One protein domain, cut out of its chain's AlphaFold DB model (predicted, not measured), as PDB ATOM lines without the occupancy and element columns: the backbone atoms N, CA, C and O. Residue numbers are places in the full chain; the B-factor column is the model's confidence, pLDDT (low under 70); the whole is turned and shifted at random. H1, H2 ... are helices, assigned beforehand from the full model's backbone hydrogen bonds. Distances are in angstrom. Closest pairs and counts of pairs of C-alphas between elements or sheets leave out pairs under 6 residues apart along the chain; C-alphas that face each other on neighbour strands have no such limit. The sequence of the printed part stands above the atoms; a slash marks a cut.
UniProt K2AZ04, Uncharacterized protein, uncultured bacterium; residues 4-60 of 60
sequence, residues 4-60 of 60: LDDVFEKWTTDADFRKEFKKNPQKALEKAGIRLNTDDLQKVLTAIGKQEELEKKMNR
ATOM      1  N   LEU A   4      49.128 -13.784 -37.044       75.94
ATOM      2  CA  LEU A   4      48.678 -14.870 -37.919       75.94
ATOM      3  C   LEU A   4      47.558 -15.710 -37.296       75.94
ATOM      4  O   LEU A   4      46.604 -16.050 -37.986       75.94
ATOM      5  N   ASP A   5      47.677 -16.041 -36.011       79.56
ATOM      6  CA  ASP A   5      46.739 -16.923 -35.310       79.56
ATOM      7  C   ASP A   5      45.354 -16.267 -35.222       79.56
ATOM      8  O   ASP A   5      44.350 -16.875 -35.574       79.56
ATOM      9  N   ASP A   6      45.341 -14.962 -34.934       82.62
ATOM     10  CA  ASP A   6      44.152 -14.100 -34.914       82.62
ATOM     11  C   ASP A   6      43.422 -14.075 -36.273       82.62
ATOM     12  O   ASP A   6      42.194 -14.100 -36.355       82.62
ATOM     13  N   VAL A   7      44.182 -14.097 -37.375       83.00
ATOM     14  CA  VAL A   7      43.629 -14.138 -38.738       83.00
ATOM     15  C   VAL A   7      43.006 -15.489 -39.043       83.00
ATOM     16  O   VAL A   7      41.951 -15.531 -39.672       83.00
ATOM     17  N   PHE A   8      43.640 -16.585 -38.625       82.44
ATOM     18  CA  PHE A   8      43.080 -17.925 -38.794       82.44
ATOM     19  C   PHE A   8      41.837 -18.128 -37.932       82.44
ATOM     20  O   PHE A   8      40.846 -18.676 -38.418       82.44
ATOM     21  N   GLU A   9      41.854 -17.632 -36.698       85.56
ATOM     22  CA  GLU A   9      40.685 -17.626 -35.826       85.56
ATOM     23  C   GLU A   9      39.541 -16.863 -36.502       85.56
ATOM     24  O   GLU A   9      38.530 -17.472 -36.840       85.56
ATOM     25  N   LYS A  10      39.749 -15.593 -36.877       85.56
ATOM     26  CA  LYS A  10      38.769 -14.792 -37.634       85.56
ATOM     27  C   LYS A  10      38.306 -15.474 -38.918       85.56
ATOM     28  O   LYS A  10      37.125 -15.455 -39.232       85.56
ATOM     29  N   TRP A  11      39.204 -16.099 -39.669       84.81
ATOM     30  CA  TRP A  11      38.862 -16.816 -40.897       84.81
ATOM     31  C   TRP A  11      37.937 -18.016 -40.658       84.81
ATOM     32  O   TRP A  11      37.108 -18.335 -41.515       84.81
ATOM     33  N   THR A  12      38.075 -18.688 -39.515       82.56
ATOM     34  CA  THR A  12      37.256 -19.854 -39.154       82.56
ATOM     35  C   THR A  12      35.962 -19.474 -38.441       82.56
ATOM     36  O   THR A  12      34.932 -20.094 -38.703       82.56
ATOM     37  N   THR A  13      35.982 -18.447 -37.590       88.06
ATOM     38  CA  THR A  13      34.827 -18.020 -36.790       88.06
ATOM     39  C   THR A  13      33.952 -16.985 -37.496       88.06
ATOM     40  O   THR A  13      32.752 -16.925 -37.241       88.06
ATOM     41  N   ASP A  14      34.528 -16.164 -38.376       87.44
ATOM     42  CA  ASP A  14      33.871 -15.010 -38.988       87.44
ATOM     43  C   ASP A  14      33.721 -15.212 -40.506       87.44
ATOM     44  O   ASP A  14      34.637 -15.042 -41.317       87.44
ATOM     45  N   ALA A  15      32.521 -15.638 -40.906       86.19
ATOM     46  CA  ALA A  15      32.215 -15.959 -42.298       86.19
ATOM     47  C   ALA A  15      32.258 -14.729 -43.223       86.19
ATOM     48  O   ALA A  15      32.559 -14.872 -44.414       86.19
ATOM     49  N   ASP A  16      31.972 -13.533 -42.697       87.75
ATOM     50  CA  ASP A  16      32.043 -12.290 -43.467       87.75
ATOM     51  C   ASP A  16      33.502 -11.895 -43.701       87.75
ATOM     52  O   ASP A  16      33.897 -11.680 -44.851       87.75
ATOM     53  N   PHE A  17      34.336 -11.972 -42.655       88.31
ATOM     54  CA  PHE A  17      35.786 -11.840 -42.791       88.31
ATOM     55  C   PHE A  17      36.340 -12.837 -43.807       88.31
ATOM     56  O   PHE A  17      37.061 -12.434 -44.715       88.31
ATOM     57  N   ARG A  18      35.960 -14.121 -43.740       88.00
ATOM     58  CA  ARG A  18      36.376 -15.136 -44.723       88.00
ATOM     59  C   ARG A  18      36.008 -14.728 -46.150       88.00
ATOM     60  O   ARG A  18      36.818 -14.853 -47.070       88.00
ATOM     61  N   LYS A  19      34.789 -14.233 -46.362       87.69
ATOM     62  CA  LYS A  19      34.293 -13.827 -47.684       87.69
ATOM     63  C   LYS A  19      34.997 -12.576 -48.209       87.69
ATOM     64  O   LYS A  19      35.351 -12.537 -49.390       87.69
ATOM     65  N   GLU A  20      35.213 -11.571 -47.362       89.06
ATOM     66  CA  GLU A  20      35.986 -10.381 -47.718       89.06
ATOM     67  C   GLU A  20      37.454 -10.730 -47.957       89.06
ATOM     68  O   GLU A  20      38.010 -10.294 -48.959       89.06
ATOM     69  N   PHE A  21      38.054 -11.577 -47.124       88.00
ATOM     70  CA  PHE A  21      39.450 -11.990 -47.234       88.00
ATOM     71  C   PHE A  21      39.702 -12.803 -48.509       88.00
ATOM     72  O   PHE A  21      40.712 -12.590 -49.173       88.00
ATOM     73  N   LYS A  22      38.754 -13.651 -48.940       83.88
ATOM     74  CA  LYS A  22      38.811 -14.321 -50.257       83.88
ATOM     75  C   LYS A  22      38.832 -13.346 -51.431       83.88
ATOM     76  O   LYS A  22      39.429 -13.650 -52.459       83.88
ATOM     77  N   LYS A  23      38.148 -12.207 -51.312       86.69
ATOM     78  CA  LYS A  23      38.102 -11.189 -52.371       86.69
ATOM     79  C   LYS A  23      39.302 -10.247 -52.308       86.69
ATOM     80  O   LYS A  23      39.865  -9.911 -53.339       86.69
ATOM     81  N   ASN A  24      39.622  -9.767 -51.110       88.00
ATOM     82  CA  ASN A  24      40.633  -8.760 -50.820       88.00
ATOM     83  C   ASN A  24      41.249  -9.039 -49.435       88.00
ATOM     84  O   ASN A  24      40.806  -8.460 -48.439       88.00
ATOM     85  N   PRO A  25      42.285  -9.890 -49.358       83.50
ATOM     86  CA  PRO A  25      42.889 -10.292 -48.091       83.50
ATOM     87  C   PRO A  25      43.502  -9.101 -47.345       83.50
ATOM     88  O   PRO A  25      43.242  -8.935 -46.160       83.50
ATOM     89  N   GLN A  26      44.210  -8.199 -48.038       84.12
ATOM     90  CA  GLN A  26      44.738  -6.966 -47.428       84.12
ATOM     91  C   GLN A  26      43.634  -6.096 -46.822       84.12
ATOM     92  O   GLN A  26      43.756  -5.654 -45.687       84.12
ATOM     93  N   LYS A  27      42.525  -5.903 -47.542       86.50
ATOM     94  CA  LYS A  27      41.422  -5.054 -47.077       86.50
ATOM     95  C   LYS A  27      40.691  -5.659 -45.879       86.50
ATOM     96  O   LYS A  27      40.292  -4.927 -44.979       86.50
ATOM     97  N   ALA A  28      40.509  -6.980 -45.869       87.00
ATOM     98  CA  ALA A  28      39.909  -7.690 -44.743       87.00
ATOM     99  C   ALA A  28      40.787  -7.583 -43.488       87.00
ATOM    100  O   ALA A  28      40.280  -7.302 -42.405       87.00
ATOM    101  N   LEU A  29      42.105  -7.722 -43.651       86.50
ATOM    102  CA  LEU A  29      43.080  -7.528 -42.579       86.50
ATOM    103  C   LEU A  29      43.063  -6.095 -42.043       86.50
ATOM    104  O   LEU A  29      42.925  -5.903 -40.839       86.50
ATOM    105  N   GLU A  30      43.102  -5.091 -42.923       86.56
ATOM    106  CA  GLU A  30      43.014  -3.683 -42.522       86.56
ATOM    107  C   GLU A  30      41.714  -3.373 -41.771       86.56
ATOM    108  O   GLU A  30      41.749  -2.713 -40.734       86.56
ATOM    109  N   LYS A  31      40.572  -3.893 -42.242       84.12
ATOM    110  CA  LYS A  31      39.278  -3.763 -41.551       84.12
ATOM    111  C   LYS A  31      39.267  -4.431 -40.180       84.12
ATOM    112  O   LYS A  31      38.640  -3.912 -39.262       84.12
ATOM    113  N   ALA A  32      39.946  -5.566 -40.044       81.88
ATOM    114  CA  ALA A  32      40.104  -6.256 -38.771       81.88
ATOM    115  C   ALA A  32      41.125  -5.571 -37.842       81.88
ATOM    116  O   ALA A  32      41.305  -6.014 -36.713       81.88
ATOM    117  N   GLY A  33      41.793  -4.498 -38.290       83.44
ATOM    118  CA  GLY A  33      42.866  -3.841 -37.544       83.44
ATOM    119  C   GLY A  33      44.169  -4.645 -37.518       83.44
ATOM    120  O   GLY A  33      45.083  -4.325 -36.759       83.44
ATOM    121  N   ILE A  34      44.274  -5.677 -38.355       84.62
ATOM    122  CA  ILE A  34      45.415  -6.581 -38.420       84.62
ATOM    123  C   ILE A  34      46.386  -6.055 -39.473       84.62
ATOM    124  O   ILE A  34      46.089  -6.004 -40.666       84.62
ATOM    125  N   ARG A  35      47.590  -5.683 -39.037       81.56
ATOM    126  CA  ARG A  35      48.698  -5.350 -39.938       81.56
ATOM    127  C   ARG A  35      49.622  -6.550 -40.067       81.56
ATOM    128  O   ARG A  35      50.344  -6.882 -39.131       81.56
ATOM    129  N   LEU A  36      49.591  -7.184 -41.235       78.62
ATOM    130  CA  LEU A  36      50.548  -8.219 -41.615       78.62
ATOM    131  C   LEU A  36      51.619  -7.630 -42.525       78.62
ATOM    132  O   LEU A  36      51.321  -6.815 -43.400       78.62
ATOM    133  N   ASN A  37      52.854  -8.095 -42.356       83.12
ATOM    134  CA  ASN A  37      53.880  -7.896 -43.369       83.12
ATOM    135  C   ASN A  37      53.615  -8.808 -44.570       83.12
ATOM    136  O   ASN A  37      52.898  -9.804 -44.476       83.12
ATOM    137  N   THR A  38      54.228  -8.486 -45.707       82.69
ATOM    138  CA  THR A  38      54.086  -9.257 -46.951       82.69
ATOM    139  C   THR A  38      54.417 -10.743 -46.766       82.69
ATOM    140  O   THR A  38      53.744 -11.590 -47.349       82.69
ATOM    141  N   ASP A  39      55.407 -11.062 -45.925       84.94
ATOM    142  CA  ASP A  39      55.799 -12.442 -45.602       84.94
ATOM    143  C   ASP A  39      54.695 -13.196 -44.838       84.94
ATOM    144  O   ASP A  39      54.287 -14.289 -45.233       84.94
ATOM    145  N   ASP A  40      54.132 -12.579 -43.796       83.69
ATOM    146  CA  ASP A  40      53.014 -13.140 -43.034       83.69
ATOM    147  C   ASP A  40      51.761 -13.290 -43.901       83.69
ATOM    148  O   ASP A  40      51.115 -14.336 -43.891       83.69
ATOM    149  N   LEU A  41      51.449 -12.287 -44.724       83.75
ATOM    150  CA  LEU A  41      50.333 -12.345 -45.666       83.75
ATOM    151  C   LEU A  41      50.480 -13.526 -46.640       83.75
ATOM    152  O   LEU A  41      49.521 -14.262 -46.870       83.75
ATOM    153  N   GLN A  42      51.680 -13.738 -47.187       85.88
ATOM    154  CA  GLN A  42      51.982 -14.881 -48.053       85.88
ATOM    155  C   GLN A  42      51.802 -16.220 -47.328       85.88
ATOM    156  O   GLN A  42      51.244 -17.156 -47.912       85.88
ATOM    157  N   LYS A  43      52.210 -16.315 -46.058       86.00
ATOM    158  CA  LYS A  43      51.993 -17.510 -45.230       86.00
ATOM    159  C   LYS A  43      50.509 -17.794 -45.024       86.00
ATOM    160  O   LYS A  43      50.097 -18.934 -45.242       86.00
ATOM    161  N   VAL A  44      49.703 -16.781 -44.690       83.44
ATOM    162  CA  VAL A  44      48.243 -16.935 -44.542       83.44
ATOM    163  C   VAL A  44      47.616 -17.415 -45.845       83.44
ATOM    164  O   VAL A  44      46.901 -18.413 -45.848       83.44
ATOM    165  N   LEU A  45      47.916 -16.752 -46.965       83.31
ATOM    166  CA  LEU A  45      47.365 -17.114 -48.273       83.31
ATOM    167  C   LEU A  45      47.737 -18.545 -48.672       83.31
ATOM    168  O   LEU A  45      46.887 -19.294 -49.153       83.31
ATOM    169  N   THR A  46      48.985 -18.944 -48.423       86.44
ATOM    170  CA  THR A  46      49.467 -20.300 -48.707       86.44
ATOM    171  C   THR A  46      48.761 -21.343 -47.845       86.44
ATOM    172  O   THR A  46      48.341 -22.382 -48.354       86.44
ATOM    173  N   ALA A  47      48.624 -21.096 -46.543       83.94
ATOM    174  CA  ALA A  47      47.994 -22.037 -45.624       83.94
ATOM    175  C   ALA A  47      46.477 -22.151 -45.857       83.94
ATOM    176  O   ALA A  47      45.964 -23.269 -45.915       83.94
ATOM    177  N   ILE A  48      45.782 -21.038 -46.114       81.69
ATOM    178  CA  ILE A  48      44.368 -21.042 -46.516       81.69
ATOM    179  C   ILE A  48      44.174 -21.787 -47.842       81.69
ATOM    180  O   ILE A  48      43.279 -22.625 -47.951       81.69
ATOM    181  N   GLY A  49      45.016 -21.518 -48.846       81.00
ATOM    182  CA  GLY A  49      44.946 -22.195 -50.143       81.00
ATOM    183  C   GLY A  49      45.131 -23.710 -50.023       81.00
ATOM    184  O   GLY A  49      44.382 -24.475 -50.630       81.00
ATOM    185  N   LYS A  50      46.072 -24.153 -49.177       80.44
ATOM    186  CA  LYS A  50      46.264 -25.576 -48.861       80.44
ATOM    187  C   LYS A  50      45.058 -26.186 -48.149       80.44
ATOM    188  O   LYS A  50      44.672 -27.298 -48.499       80.44
ATOM    189  N   GLN A  51      44.458 -25.488 -47.182       75.06
ATOM    190  CA  GLN A  51      43.236 -25.959 -46.522       75.06
ATOM    191  C   GLN A  51      42.098 -26.158 -47.524       75.06
ATOM    192  O   GLN A  51      41.482 -27.216 -47.535       75.06
ATOM    193  N   GLU A  52      41.856 -25.187 -48.406       74.31
ATOM    194  CA  GLU A  52      40.758 -25.270 -49.372       74.31
ATOM    195  C   GLU A  52      40.975 -26.391 -50.410       74.31
ATOM    196  O   GLU A  52      40.025 -27.044 -50.847       74.31
ATOM    197  N   GLU A  53      42.231 -26.658 -50.786       77.00
ATOM    198  CA  GLU A  53      42.579 -27.799 -51.640       77.00
ATOM    199  C   GLU A  53      42.365 -29.147 -50.930       77.00
ATOM    200  O   GLU A  53      41.858 -30.092 -51.541       77.00
ATOM    201  N   LEU A  54      42.711 -29.242 -49.642       67.12
ATOM    202  CA  LEU A  54      42.469 -30.433 -48.824       67.12
ATOM    203  C   LEU A  54      40.967 -30.696 -48.641       67.12
ATOM    204  O   LEU A  54      40.529 -31.828 -48.840       67.12
ATOM    205  N   GLU A  55      40.172 -29.659 -48.358       67.56
ATOM    206  CA  GLU A  55      38.707 -29.756 -48.273       67.56
ATOM    207  C   GLU A  55      38.103 -30.251 -49.599       67.56
ATOM    208  O   GLU A  55      37.270 -31.157 -49.605       67.56
ATOM    209  N   LYS A  56      38.573 -29.735 -50.745       69.69
ATOM    210  CA  LYS A  56      38.131 -30.212 -52.069       69.69
ATOM    211  C   LYS A  56      38.492 -31.673 -52.344       69.69
ATOM    212  O   LYS A  56      37.731 -32.354 -53.026       69.69
ATOM    213  N   LYS A  57      39.648 -32.146 -51.868       70.75
ATOM    214  CA  LYS A  57      40.103 -33.534 -52.058       70.75
ATOM    215  C   LYS A  57      39.367 -34.528 -51.157       70.75
ATOM    216  O   LYS A  57      39.138 -35.645 -51.596       70.75
ATOM    217  N   MET A  58      38.992 -34.133 -49.938       61.44
ATOM    218  CA  MET A  58      38.234 -34.989 -49.012       61.44
ATOM    219  C   MET A  58      36.762 -35.168 -49.400       61.44
ATOM    220  O   MET A  58      36.144 -36.145 -48.993       61.44
ATOM    221  N   ASN A  59      36.198 -34.241 -50.173       56.62
ATOM    222  CA  ASN A  59      34.783 -34.249 -50.543       56.62
ATOM    223  C   ASN A  59      34.506 -34.924 -51.905       56.62
ATOM    224  O   ASN A  59      33.471 -34.639 -52.515       56.62
ATOM    225  N   ARG A  60      35.440 -35.752 -52.399       51.00
ATOM    226  CA  ARG A  60      35.407 -36.398 -53.719       51.00
ATOM    227  C   ARG A  60      35.440 -37.918 -53.623       51.00
ATOM    228  O   ARG A  60      36.161 -38.430 -52.744       51.00
TER     229      ARG A  60
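Overview. This is residues 4 to 60 of the 60 residues of an uncharacterized protein of uncultured bacterium (UniProt K2AZ04). Look first for one long helix, H4, which passes along a small cluster of three short helices, H1, H2 and H3, and then sticks out beyond it as a free arm. The short helices follow one another in sharp turns, and H2 lies on the side of the cluster away from H4, while residues 40 to 44 of H4 pack on H1. The printed part has 57 residues with four named helices, in the order H1, H2, H3, H4, and no named strand; its class is all helix. The whole is compact, with a radius of gyration of the C-alphas of 11.4 A, yet elongated in outline, spanning 37 by 23 by 19 A, and the free arm of H4 makes much of that length.

Arrangement. Begin with H4, residues 38 to 58, and look at its residues 40 to 44, which alone touch H1, residues 4 to 13. The closest C-alphas there are those of Leu 4 and Asp 40, 6.9 A apart, and the two helices run the same way at a steep tilt of 39 degrees. H3, residues 25 to 31, is close to H4 but not clearly touching; their closest C-alphas, those of Gln 26 and Leu 41, are 8.0 A apart. H2, residues 15 to 23, and H4 are apart. Move to H2 and H3, which touch, with the C-alphas of Phe 21 and Ala 28 closest at 5.0 A; they run opposite ways at a steep tilt of 49 degrees. H1 and H2 touch only at the corner by their link, where the C-alphas of Trp 11 and Arg 18 are closest at 4.9 A. H1 and H3 are close but not clearly touching, about perpendicular at 87 degrees, with the C-alphas of Val 7 and Leu 29 closest at 7.7 A. In H1, H2, H3 and H4 every O i to N i+4 pair is within hydrogen-bond range.

Along the chain. Find C-alpha 38 at (54.086, -9.257, -46.951); from there H4 runs 30.3 A to C-alpha 58 at (38.234, -34.989, -49.012). H1 begins at C-alpha 4, at (48.678, -14.870, -37.919), and runs 14.2 A to C-alpha 13. H2 covers 12.6 A from Ala 15 to Lys 23, and H3 covers 9.9 A from Pro 25 to Lys 31.

Size, cuts and confidence. The two C-alphas farthest apart are those of Gly 33 and Arg 60, at 37.1 A. Residues 50 to 60, of which 50 to 58 belong to H4, stand free; the body without them spans 24 by 20 by 19 A. The links from H1 to H2 and from H2 to H3 are tight, and the link from H3 to H4 is short, with 6 residues. The printed part has no cut. Its mean pLDDT is 81.4, and the model's confidence is under 70 at residues 54 to 56 and 58 to 60.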